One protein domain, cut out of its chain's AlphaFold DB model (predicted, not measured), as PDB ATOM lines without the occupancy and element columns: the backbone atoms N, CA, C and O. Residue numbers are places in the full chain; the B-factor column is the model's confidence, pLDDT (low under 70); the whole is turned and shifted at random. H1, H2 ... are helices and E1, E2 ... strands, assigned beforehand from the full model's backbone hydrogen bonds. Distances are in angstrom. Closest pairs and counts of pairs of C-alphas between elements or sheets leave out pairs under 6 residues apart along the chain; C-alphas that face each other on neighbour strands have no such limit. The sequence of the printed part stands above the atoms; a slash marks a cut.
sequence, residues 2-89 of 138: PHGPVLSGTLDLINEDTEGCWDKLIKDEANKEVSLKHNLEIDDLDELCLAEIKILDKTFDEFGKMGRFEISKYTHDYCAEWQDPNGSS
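What this domain is: This is residues 2 to 89 of the 138 residues of the protein "DUF4065 domain-containing protein" of Methylococcaceae bacterium NSP1-2 (UniProt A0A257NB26). The printed part is a loose, open ring round a hollow middle, with H1, H2 and the small hairpin of E1 and E2 along one side, H3 at one end, and H4 and then H5 leading back along the opposite side. The two printed ends come near each other beyond H5, and no helix touches another. The printed part has 88 residues with five named helices and two named strands, in the order H1, H2, E1, E2, H3, H4, H5; the sheet has the order E1 - E2 and is antiparallel. The class is mostly helix. The whole is loose, with a radius of gyration of the C-alphas of 15.3 A, and spans 43 by 30 by 20 A.

How they stand to each other: H1, residues 8 to 15, and H2, residues 21 to 25, are close but not clearly touching; their closest C-alphas, those of Leu 13 and Trp 22, are 7.5 A apart. H2 is followed directly by E1, residues 26 to 29, which forms a hairpin with E2, residues 33 to 36. These strands are antiparallel, with 142 degrees between their directions. N 27 and O 35 are 2.8 A apart and N 29 and O 33 are 3.0 A apart, within hydrogen-bond range. The closest C-alphas of H1 and E1, those of Ile 14 and Asp 28, are 8.0 A apart. H3, residues 42 to 45, and H4, residues 50 to 63, are apart. H4 and H5, residues 68 to 78, are close but not clearly touching, with the closest C-alphas, those of Phe 63 and Ile 71, 7.4 A apart. Their lines are about perpendicular, at 85 degrees. H4 is apart from H1, H2, E1 and E2. In H1, H4 and H5 every O i to N i+4 pair is within hydrogen-bond range; in H2 it is 0 of 1, with 2 of 2 O i to N i+3 pairs within range, and H3 is too short for an O i to N i+4 pair.

Where its parts are: H1 begins at C-alpha 8 at (96.665, 111.274, 103.558) and is 10.3 A long. H2 is 6.8 A, E1 9.6 A, E2 10.7 A and H3 5.3 A from first to last C-alpha. H4, the longest helix, runs 20.0 A from C-alpha 50 at (102.537, 93.322, 122.501). H5 is 15.3 A long and ends at C-alpha 78 at (107.364, 120.666, 117.721).

The domain as a whole: The two C-alphas farthest apart, those of Asp 43 and Asn 86, are 44.7 A apart, while those of Pro 2 and Ser 89 are 8.1 A apart. Residues 7 to 12, 46 to 52 and 54 to 62 stand free. The printed part has no cut, and the six links between named elements are tight. The mean pLDDT of the printed part is 86.6, and residues 17 to 19 are under 70.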
ATOM      1  N   PRO A   2      96.026 123.956 106.905       70.38
ATOM      2  CA  PRO A   2      96.367 124.933 107.947       70.38
ATOM      3  C   PRO A   2      96.388 124.322 109.362       70.38
ATOM      4  O   PRO A   2      96.934 124.920 110.277       70.38
ATOM      5  N   HIS A   3      95.821 123.125 109.549       78.38
ATOM      6  CA  HIS A   3      95.672 122.463 110.851       78.38
ATOM      7  C   HIS A   3      96.711 121.358 111.104       78.38
ATOM      8  O   HIS A   3      96.442 120.396 111.815       78.38
ATOM      9  N   GLY A   4      97.898 121.503 110.511       79.25
ATOM     10  CA  GLY A   4      99.015 120.579 110.711       79.25
ATOM     11  C   GLY A   4      99.091 119.480 109.649       79.25
ATOM     12  O   GLY A   4      98.248 119.418 108.744       79.25
ATOM     13  N   PRO A   5     100.148 118.658 109.701       85.56
ATOM     14  CA  PRO A   5     100.309 117.542 108.791       85.56
ATOM     15  C   PRO A   5      99.314 116.435 109.137       85.56
ATOM     16  O   PRO A   5      98.979 116.205 110.297       85.56
ATOM     17  N   VAL A   6      98.855 115.723 108.115       85.25
ATOM     18  CA  VAL A   6      98.014 114.537 108.269       85.25
ATOM     19  C   VAL A   6      98.522 113.461 107.324       85.25
ATOM     20  O   VAL A   6      98.990 113.765 106.223       85.25
ATOM     21  N   LEU A   7      98.430 112.203 107.742       85.81
ATOM     22  CA  LEU A   7      98.635 111.080 106.839       85.81
ATOM     23  C   LEU A   7      97.456 111.034 105.871       85.81
ATOM     24  O   LEU A   7      96.319 110.860 106.302       85.81
ATOM     25  N   SER A   8      97.722 111.201 104.572       81.94
ATOM     26  CA  SER A   8      96.665 111.274 103.558       81.94
ATOM     27  C   SER A   8      95.779 110.035 103.576       81.94
ATOM     28  O   SER A   8      94.575 110.182 103.636       81.94
ATOM     29  N   GLY A   9      96.357 108.834 103.692       83.50
ATOM     30  CA  GLY A   9      95.567 107.603 103.785       83.50
ATOM     31  C   GLY A   9      94.612 107.582 104.983       83.50
ATOM     32  O   GLY A   9      93.483 107.136 104.852       83.50
ATOM     33  N   THR A  10      95.015 108.115 106.141       84.00
ATOM     34  CA  THR A  10      94.112 108.245 107.297       84.00
ATOM     35  C   THR A  10      93.038 109.302 107.056       84.00
ATOM     36  O   THR A  10      91.889 109.098 107.426       84.00
ATOM     37  N   LEU A  11      93.393 110.427 106.429       83.56
ATOM     38  CA  LEU A  11      92.427 111.458 106.054       83.56
ATOM     39  C   LEU A  11      91.388 110.919 105.059       83.56
ATOM     40  O   LEU A  11      90.209 111.236 105.191       83.56
ATOM     41  N   ASP A  12      91.827 110.118 104.092       83.44
ATOM     42  CA  ASP A  12      90.973 109.486 103.092       83.44
ATOM     43  C   ASP A  12      90.016 108.504 103.784       83.44
ATOM     44  O   ASP A  12      88.809 108.628 103.616       83.44
ATOM     45  N   LEU A  13      90.519 107.646 104.685       81.44
ATOM     46  CA  LEU A  13      89.694 106.734 105.499       81.44
ATOM     47  C   LEU A  13      88.637 107.452 106.360       81.44
ATOM     48  O   LEU A  13      87.576 106.890 106.606       81.44
ATOM     49  N   ILE A  14      88.922 108.666 106.843       78.88
ATOM     50  CA  ILE A  14      87.964 109.476 107.621       78.88
ATOM     51  C   ILE A  14      86.908 110.130 106.717       78.88
ATOM     52  O   ILE A  14      85.783 110.368 107.151       78.88
ATOM     53  N   ASN A  15      87.274 110.513 105.492       77.19
ATOM     54  CA  ASN A  15      86.381 111.250 104.594       77.19
ATOM     55  C   ASN A  15      85.539 110.349 103.690       77.19
ATOM     56  O   ASN A  15      84.487 110.789 103.225       77.19
ATOM     57  N   GLU A  16      86.018 109.147 103.399       74.69
ATOM     58  CA  GLU A  16      85.354 108.185 102.535       74.69
ATOM     59  C   GLU A  16      84.584 107.158 103.370       74.69
ATOM     60  O   GLU A  16      85.049 106.699 104.413       74.69
ATOM     61  N   ASP A  17      83.402 106.774 102.890       64.06
ATOM     62  CA  ASP A  17      82.682 105.613 103.411       64.06
ATOM     63  C   ASP A  17      83.408 104.365 102.898       64.06
ATOM     64  O   ASP A  17      83.235 103.935 101.754       64.06
ATOM     65  N   THR A  18      84.367 103.886 103.690       62.81
ATOM     66  CA  THR A  18      85.280 102.835 103.248       62.81
ATOM     67  C   THR A  18      84.714 101.460 103.568       62.81
ATOM     68  O   THR A  18      84.630 101.053 104.725       62.81
ATOM     69  N   GLU A  19      84.385 100.686 102.531       63.44
ATOM     70  CA  GLU A  19      84.147  99.247 102.671       63.44
ATOM     71  C   GLU A  19      85.458  98.580 103.128       63.44
ATOM     72  O   GLU A  19      86.355  98.297 102.332       63.44
ATOM     73  N   GLY A  20      85.625  98.380 104.438       73.31
ATOM     74  CA  GLY A  20      86.908  97.948 104.988       73.31
ATOM     75  C   GLY A  20      86.892  97.641 106.482       73.31
ATOM     76  O   GLY A  20      85.854  97.609 107.137       73.31
ATOM     77  N   CYS A  21      88.074  97.377 107.041       75.88
ATOM     78  CA  CYS A  21      88.218  97.100 108.473       75.88
ATOM     79  C   CYS A  21      87.832  98.300 109.351       75.88
ATOM     80  O   CYS A  21      87.335  98.094 110.455       75.88
ATOM     81  N   TRP A  22      87.997  99.530 108.851       82.19
ATOM     82  CA  TRP A  22      87.591 100.748 109.553       82.19
ATOM     83  C   TRP A  22      86.086 100.797 109.786       82.19
ATOM     84  O   TRP A  22      85.680 100.998 110.925       82.19
ATOM     85  N   ASP A  23      85.264 100.489 108.781       83.31
ATOM     86  CA  ASP A  23      83.808 100.450 108.954       83.31
ATOM     87  C   ASP A  23      83.354  99.365 109.946       83.31
ATOM     88  O   ASP A  23      82.292  99.464 110.546       83.31
ATOM     89  N   LYS A  24      84.158  98.336 110.227       84.38
ATOM     90  CA  LYS A  24      83.799  97.365 111.278       84.38
ATOM     91  C   LYS A  24      83.949  97.943 112.685       84.38
ATOM     92  O   LYS A  24      83.208  97.543 113.578       84.38
ATOM     93  N   LEU A  25      84.890  98.866 112.881       86.00
ATOM     94  CA  LEU A  25      85.359  99.291 114.202       86.00
ATOM     95  C   LEU A  25      84.971 100.736 114.539       86.00
ATOM     96  O   LEU A  25      84.660 101.038 115.691       86.00
ATOM     97  N   ILE A  26      84.967 101.621 113.546       88.19
ATOM     98  CA  ILE A  26      84.866 103.071 113.702       88.19
ATOM     99  C   ILE A  26      83.549 103.558 113.102       88.19
ATOM    100  O   ILE A  26      83.151 103.166 112.007       88.19
ATOM    101  N   LYS A  27      82.854 104.411 113.848       86.69
ATOM    102  CA  LYS A  27      81.604 105.062 113.474       86.69
ATOM    103  C   LYS A  27      81.861 106.545 113.227       86.69
ATOM    104  O   LYS A  27      82.501 107.198 114.053       86.69
ATOM    105  N   ASP A  28      81.317 107.067 112.133       85.31
ATOM    106  CA  ASP A  28      81.284 108.509 111.876       85.31
ATOM    107  C   ASP A  28      80.332 109.225 112.850       85.31
ATOM    108  O   ASP A  28      79.251 108.723 113.183       85.31
ATOM    109  N   GLU A  29      80.737 110.407 113.303       84.50
ATOM    110  CA  GLU A  29      79.966 111.271 114.191       84.50
ATOM    111  C   GLU A  29      79.919 112.710 113.652       84.50
ATOM    112  O   GLU A  29      80.672 113.139 112.773       84.50
ATOM    113  N   ALA A  30      79.013 113.518 114.207       85.06
ATOM    114  CA  ALA A  30      78.915 114.922 113.830       85.06
ATOM    115  C   ALA A  30      80.233 115.682 114.093       85.06
ATOM    116  O   ALA A  30      80.989 115.373 115.007       85.06
ATOM    117  N   ASN A  31      80.472 116.752 113.329       83.19
ATOM    118  CA  ASN A  31      81.629 117.647 113.490       83.19
ATOM    119  C   ASN A  31      83.009 117.010 113.239       83.19
ATOM    120  O   ASN A  31      83.999 117.500 113.795       83.19
ATOM    121  N   LYS A  32      83.082 115.999 112.356       78.88
ATOM    122  CA  LYS A  32      84.329 115.288 112.010       78.88
ATOM    123  C   LYS A  32      84.949 114.595 113.224       78.88
ATOM    124  O   LYS A  32      86.168 114.581 113.389       78.88
ATOM    125  N   GLU A  33      84.087 114.091 114.095       83.94
ATOM    126  CA  GLU A  33      84.458 113.230 115.209       83.94
ATOM    127  C   GLU A  33      84.172 111.778 114.833       83.94
ATOM    128  O   GLU A  33      83.448 111.504 113.880       83.94
ATOM    129  N   VAL A  34      84.767 110.848 115.573       86.38
ATOM    130  CA  VAL A  34      84.564 109.415 115.370       86.38
ATOM    131  C   VAL A  34      84.405 108.726 116.717       86.38
ATOM    132  O   VAL A  34      84.964 109.169 117.721       86.38
ATOM    133  N   SER A  35      83.649 107.634 116.740       88.81
ATOM    134  CA  SER A  35      83.458 106.795 117.923       88.81
ATOM    135  C   SER A  35      83.666 105.318 117.586       88.81
ATOM    136  O   SER A  35      83.748 104.940 116.418       88.81
ATOM    137  N   LEU A  36      83.786 104.463 118.601       91.31
ATOM    138  CA  LEU A  36      83.803 103.018 118.377       91.31
ATOM    139  C   LEU A  36      82.377 102.518 118.110       91.31
ATOM    140  O   LEU A  36      81.444 102.883 118.827       91.31
ATOM    141  N   LYS A  37      82.202 101.640 117.113       90.12
ATOM    142  CA  LYS A  37      80.898 101.003 116.837       90.12
ATOM    143  C   LYS A  37      80.457 100.063 117.960       90.12
ATOM    144  O   LYS A  37      79.260  99.902 118.193       90.12
ATOM    145  N   HIS A  38      81.413  99.431 118.627       89.75
ATOM    146  CA  HIS A  38      81.217  98.543 119.766       89.75
ATOM    147  C   HIS A  38      82.451  98.604 120.672       89.75
ATOM    148  O   HIS A  38      83.514  99.056 120.250       89.75
ATOM    149  N   ASN A  39      82.308  98.177 121.926       89.69
ATOM    150  CA  ASN A  39      83.456  98.060 122.821       89.69
ATOM    151  C   ASN A  39      84.388  96.956 122.315       89.69
ATOM    152  O   ASN A  39      83.899  95.899 121.923       89.69
ATOM    153  N   LEU A  40      85.692  97.215 122.358       85.50
ATOM    154  CA  LEU A  40      86.730  96.256 121.995       85.50
ATOM    155  C   LEU A  40      87.365  95.677 123.257       85.50
ATOM    156  O   LEU A  40      87.639  96.407 124.214       85.50
ATOM    157  N   GLU A  41      87.617  94.379 123.235       84.50
ATOM    158  CA  GLU A  41      88.460  93.678 124.192       84.50
ATOM    159  C   GLU A  41      89.869  93.487 123.609       84.50
ATOM    160  O   GLU A  41      90.099  93.633 122.411       84.50
ATOM    161  N   ILE A  42      90.851  93.178 124.460       79.25
ATOM    162  CA  ILE A  42      92.236  92.950 124.004       79.25
ATOM    163  C   ILE A  42      92.303  91.779 123.013       79.25
ATOM    164  O   ILE A  42      93.115  91.811 122.091       79.25
ATOM    165  N   ASP A  43      91.433  90.784 123.176       84.44
ATOM    166  CA  ASP A  43      91.345  89.630 122.282       84.44
ATOM    167  C   ASP A  43      90.841  90.015 120.875       84.44
ATOM    168  O   ASP A  43      91.144  89.307 119.919       84.44
ATOM    169  N   ASP A  44      90.157  91.159 120.718       83.31
ATOM    170  CA  ASP A  44      89.777  91.711 119.405       83.31
ATOM    171  C   ASP A  44      90.963  92.385 118.678       83.31
ATOM    172  O   ASP A  44      90.836  92.817 117.532       83.31
ATOM    173  N   LEU A  45      92.113  92.514 119.351       84.31
ATOM    174  CA  LEU A  45      93.345  93.130 118.848       84.31
ATOM    175  C   LEU A  45      94.461  92.092 118.636       84.31
ATOM    176  O   LEU A  45      95.642  92.426 118.727       84.31
ATOM    177  N   ASP A  46      94.100  90.839 118.362       86.38
ATOM    178  CA  ASP A  46      95.020  89.706 118.188       86.38
ATOM    179  C   ASP A  46      96.010  89.865 117.017       86.38
ATOM    180  O   ASP A  46      97.108  89.303 117.048       86.38
ATOM    181  N   GLU A  47      95.663  90.687 116.025       87.69
ATOM    182  CA  GLU A  47      96.544  91.088 114.921       87.69
ATOM    183  C   GLU A  47      97.700  92.008 115.362       87.69
ATOM    184  O   GLU A  47      98.684  92.162 114.633       87.69
ATOM    185  N   LEU A  48      97.606  92.635 116.543       89.94
ATOM    186  CA  LEU A  48      98.651  93.495 117.095       89.94
ATOM    187  C   LEU A  48      99.541  92.721 118.062       89.94
ATOM    188  O   LEU A  48      99.094  92.080 119.013       89.94
ATOM    189  N   CYS A  49     100.854  92.852 117.896       92.06
ATOM    190  CA  CYS A  49     101.784  92.305 118.869       92.06
ATOM    191  C   CYS A  49     101.875  93.189 120.126       92.06
ATOM    192  O   CYS A  49     101.622  94.395 120.117       92.06
ATOM    193  N   LEU A  50     102.365  92.609 121.227       90.00
ATOM    194  CA  LEU A  50     102.537  93.322 122.501       90.00
ATOM    195  C   LEU A  50     103.408  94.586 122.400       90.00
ATOM    196  O   LEU A  50     103.271  95.494 123.217       90.00
ATOM    197  N   ALA A  51     104.350  94.634 121.455       94.31
ATOM    198  CA  ALA A  51     105.180  95.818 121.255       94.31
ATOM    199  C   ALA A  51     104.392  96.960 120.597       94.31
ATOM    200  O   ALA A  51     104.583  98.112 120.976       94.31
ATOM    201  N   GLU A  52     103.493  96.644 119.665       94.25
ATOM    202  CA  GLU A  52     102.623  97.620 119.004       94.25
ATOM    203  C   GLU A  52     101.611  98.194 119.992       94.25
ATOM    204  O   GLU A  52     101.506  99.415 120.093       94.25
ATOM    205  N   ILE A  53     100.977  97.346 120.810       91.19
ATOM    206  CA  ILE A  53     100.054  97.789 121.870       91.19
ATOM    207  C   ILE A  53     100.750  98.781 122.812       91.19
ATOM    208  O   ILE A  53     100.247  99.873 123.049       91.19
ATOM    209  N   LYS A  54     101.972  98.476 123.265       93.31
ATOM    210  CA  LYS A  54     102.742  99.387 124.133       93.31
ATOM    211  C   LYS A  54     103.071 100.726 123.474       93.31
ATOM    212  O   LYS A  54     103.189 101.734 124.170       93.31
ATOM    213  N   ILE A  55     103.287 100.745 122.159       95.69
ATOM    214  CA  ILE A  55     103.519 101.990 121.419       95.69
ATOM    215  C   ILE A  55     102.226 102.809 121.365       95.69
ATOM    216  O   ILE A  55     102.285 104.021 121.576       95.69
ATOM    217  N   LEU A  56     101.081 102.161 121.127       92.88
ATOM    218  CA  LEU A  56      99.768 102.808 121.140       92.88
ATOM    219  C   LEU A  56      99.458 103.406 122.516       92.88
ATOM    220  O   LEU A  56      99.180 104.600 122.583       92.88
ATOM    221  N   ASP A  57      99.615 102.631 123.592       93.69
ATOM    222  CA  ASP A  57      99.401 103.090 124.971       93.69
ATOM    223  C   ASP A  57     100.264 104.311 125.285       93.69
ATOM    224  O   ASP A  57      99.757 105.350 125.698       93.69
ATOM    225  N   LYS A  58     101.571 104.235 125.001       97.44
ATOM    226  CA  LYS A  58     102.488 105.355 125.243       97.44
ATOM    227  C   LYS A  58     102.087 106.605 124.454       97.44
ATOM    228  O   LYS A  58     102.148 107.712 124.982       97.44
ATOM    229  N   THR A  59     101.702 106.434 123.192       95.44
ATOM    230  CA  THR A  59     101.282 107.549 122.331       95.44
ATOM    231  C   THR A  59      99.990 108.173 122.855       95.44
ATOM    232  O   THR A  59      99.868 109.397 122.908       95.44
ATOM    233  N   PHE A  60      99.031 107.350 123.279       94.81
ATOM    234  CA  PHE A  60      97.763 107.817 123.824       94.81
ATOM    235  C   PHE A  60      97.931 108.486 125.195       94.81
ATOM    236  O   PHE A  60      97.315 109.516 125.451       94.81
ATOM    237  N   ASP A  61      98.809 107.972 126.054       96.81
ATOM    238  CA  ASP A  61      99.133 108.594 127.340       96.81
ATOM    239  C   ASP A  61      99.724 110.000 127.173       96.81
ATOM    240  O   ASP A  61      99.439 110.895 127.977       96.81
ATOM    241  N   GLU A  62     100.532 110.197 126.127       95.81
ATOM    242  CA  GLU A  62     101.190 111.467 125.821       95.81
ATOM    243  C   GLU A  62     100.242 112.470 125.143       95.81
ATOM    244  O   GLU A  62     100.166 113.623 125.568       95.81
ATOM    245  N   PHE A  63      99.476 112.039 124.135       95.56
ATOM    246  CA  PHE A  63      98.703 112.945 123.270       95.56
ATOM    247  C   PHE A  63      97.182 112.813 123.394       95.56
ATOM    248  O   PHE A  63      96.458 113.736 123.031       95.56
ATOM    249  N   GLY A  64      96.663 111.703 123.921       93.12
ATOM    250  CA  GLY A  64      95.231 111.367 123.904       93.12
ATOM    251  C   GLY A  64      94.339 112.293 124.733       93.12
ATOM    252  O   GLY A  64      93.123 112.297 124.564       93.12
ATOM    253  N   LYS A  65      94.928 113.111 125.613       94.25
ATOM    254  CA  LYS A  65      94.218 114.137 126.400       94.25
ATOM    255  C   LYS A  65      94.141 115.494 125.699       94.25
ATOM    256  O   LYS A  65      93.434 116.373 126.182       94.25
ATOM    257  N   MET A  66      94.886 115.683 124.612       94.88
ATOM    258  CA  MET A  66      94.921 116.939 123.872       94.88
ATOM    259  C   MET A  66      93.731 117.018 122.919       94.88
ATOM    260  O   MET A  66      93.446 116.083 122.169       94.88
ATOM    261  N   GLY A  67      93.049 118.160 122.897       91.75
ATOM    262  CA  GLY A  67      92.022 118.433 121.901       91.75
ATOM    263  C   GLY A  67      92.615 118.542 120.492       91.75
ATOM    264  O   GLY A  67      93.777 118.906 120.310       91.75
ATOM    265  N   ARG A  68      91.800 118.309 119.455       85.81
ATOM    266  CA  ARG A  68      92.248 118.310 118.043       85.81
ATOM    267  C   ARG A  68      93.049 119.553 117.625       85.81
ATOM    268  O   ARG A  68      94.018 119.451 116.880       85.81
ATOM    269  N   PHE A  69      92.668 120.733 118.121       89.31
ATOM    270  CA  PHE A  69      93.374 121.980 117.812       89.31
ATOM    271  C   PHE A  69      94.660 122.153 118.629       89.31
ATOM    272  O   PHE A  69      95.598 122.780 118.148       89.31
ATOM    273  N   GLU A  70      94.734 121.565 119.824       93.44
ATOM    274  CA  GLU A  70      95.965 121.518 120.615       93.44
ATOM    275  C   GLU A  70      96.986 120.588 119.961       93.44
ATOM    276  O   GLU A  70      98.150 120.960 119.855       93.44
ATOM    277  N   ILE A  71      96.548 119.437 119.435       91.56
ATOM    278  CA  ILE A  71      97.397 118.545 118.629       91.56
ATOM    279  C   ILE A  71      97.895 119.279 117.381       91.56
ATOM    280  O   ILE A  71      99.093 119.281 117.111       91.56
ATOM    281  N   SER A  72      97.011 119.972 116.653       90.38
ATOM    282  CA  SER A  72      97.421 120.787 115.500       90.38
ATOM    283  C   SER A  72      98.496 121.804 115.888       90.38
ATOM    284  O   SER A  72      99.534 121.863 115.230       90.38
ATOM    285  N   LYS A  73      98.280 122.568 116.962       91.94
ATOM    286  CA  LYS A  73      99.257 123.545 117.444       91.94
ATOM    287  C   LYS A  73     100.577 122.879 117.837       91.94
ATOM    288  O   LYS A  73     101.638 123.370 117.473       91.94
ATOM    289  N   TYR A  74     100.520 121.743 118.527       94.00
ATOM    290  CA  TYR A  74     101.704 120.981 118.904       94.00
ATOM    291  C   TYR A  74     102.518 120.558 117.681       94.00
ATOM    292  O   TYR A  74     103.731 120.732 117.667       94.00
ATOM    293  N   THR A  75     101.870 120.080 116.615       90.69
ATOM    294  CA  THR A  75     102.600 119.727 115.389       90.69
ATOM    295  C   THR A  75     103.279 120.933 114.738       90.69
ATOM    296  O   THR A  75     104.370 120.787 114.204       90.69
ATOM    297  N   HIS A  76     102.698 122.134 114.821       89.88
ATOM    298  CA  HIS A  76     103.347 123.356 114.327       89.88
ATOM    299  C   HIS A  76     104.549 123.764 115.179       89.88
ATOM    300  O   HIS A  76     105.545 124.242 114.643       89.88
ATOM    301  N   ASP A  77     104.445 123.578 116.493       92.38
ATOM    302  CA  ASP A  77     105.447 124.031 117.456       92.38
ATOM    303  C   ASP A  77     106.624 123.034 117.594       92.38
ATOM    304  O   ASP A  77     107.749 123.457 117.867       92.38
ATOM    305  N   TYR A  78     106.393 121.726 117.396       92.56
ATOM    306  CA  TYR A  78     107.364 120.666 117.721       92.56
ATOM    307  C   TYR A  78     107.791 119.763 116.552       92.56
ATOM    308  O   TYR A  78     108.837 119.119 116.656       92.56
ATOM    309  N   CYS A  79     107.054 119.702 115.437       91.88
ATOM    310  CA  CYS A  79     107.469 118.918 114.267       91.88
ATOM    311  C   CYS A  79     108.292 119.798 113.321       91.88
ATOM    312  O   CYS A  79     107.744 120.534 112.505       91.88
ATOM    313  N   ALA A  80     109.620 119.728 113.417       93.25
ATOM    314  CA  ALA A  80     110.524 120.565 112.623       93.25
ATOM    315  C   ALA A  80     110.483 120.268 111.109       93.25
ATOM    316  O   ALA A  80     110.923 121.083 110.302       93.25
ATOM    317  N   GLU A  81     109.966 119.103 110.718       91.50
ATOM    318  CA  GLU A  81     109.692 118.738 109.329       91.50
ATOM    319  C   GLU A  81     108.454 119.446 108.756       91.50
ATOM    320  O   GLU A  81     108.263 119.470 107.536       91.50
ATOM    321  N   TRP A  82     107.601 120.005 109.620       90.06
ATOM    322  CA  TRP A  82     106.429 120.754 109.203       90.06
ATOM    323  C   TRP A  82     106.819 122.160 108.744       90.06
ATOM    324  O   TRP A  82     107.673 122.834 109.317       90.06
ATOM    325  N   GLN A  83     106.160 122.616 107.686       86.56
ATOM    326  CA  GLN A  83     106.324 123.944 107.115       86.56
ATOM    327  C   GLN A  83     104.925 124.474 106.768       86.56
ATOM    328  O   GLN A  83     104.097 123.720 106.250       86.56
ATOM    329  N   ASP A  84     104.650 125.751 107.052       87.44
ATOM    330  CA  ASP A  84     103.334 126.350 106.803       87.44
ATOM    331  C   ASP A  84     103.015 126.362 105.296       87.44
ATOM    332  O   ASP A  84     103.737 126.990 104.512       87.44
ATOM    333  N   PRO A  85     101.929 125.698 104.857       87.06
ATOM    334  CA  PRO A  85     101.557 125.668 103.456       87.06
ATOM    335  C   PRO A  85     100.807 126.907 102.962       87.06
ATOM    336  O   PRO A  85     100.333 126.889 101.825       87.06
ATOM    337  N   ASN A  86     100.680 127.970 103.764       86.56
ATOM    338  CA  ASN A  86      99.961 129.201 103.415       86.56
ATOM    339  C   ASN A  86      98.536 128.907 102.908       86.56
ATOM    340  O   ASN A  86      98.097 129.402 101.871       86.56
ATOM    341  N   GLY A  87      97.829 128.021 103.612       83.38
ATOM    342  CA  GLY A  87      96.479 127.573 103.253       83.38
ATOM    343  C   GLY A  87      96.410 126.419 102.239       83.38
ATOM    344  O   GLY A  87      95.361 125.787 102.136       83.38
ATOM    345  N   SER A  88      97.510 126.069 101.562       86.12
ATOM    346  CA  SER A  88      97.589 124.926 100.633       86.12
ATOM    347  C   SER A  88      97.926 123.607 101.353       86.12
ATOM    348  O   SER A  88      97.818 123.507 102.575       86.12
ATOM    349  N   SER A  89      98.340 122.572 100.628       82.94
ATOM    350  CA  SER A  89      98.965 121.353 101.146       82.94
ATOM    351  C   SER A  89     100.207 121.009 100.322       82.94
ATOM    352  O   SER A  89     100.219 121.173  99.103       82.94
TER     353      SER A  89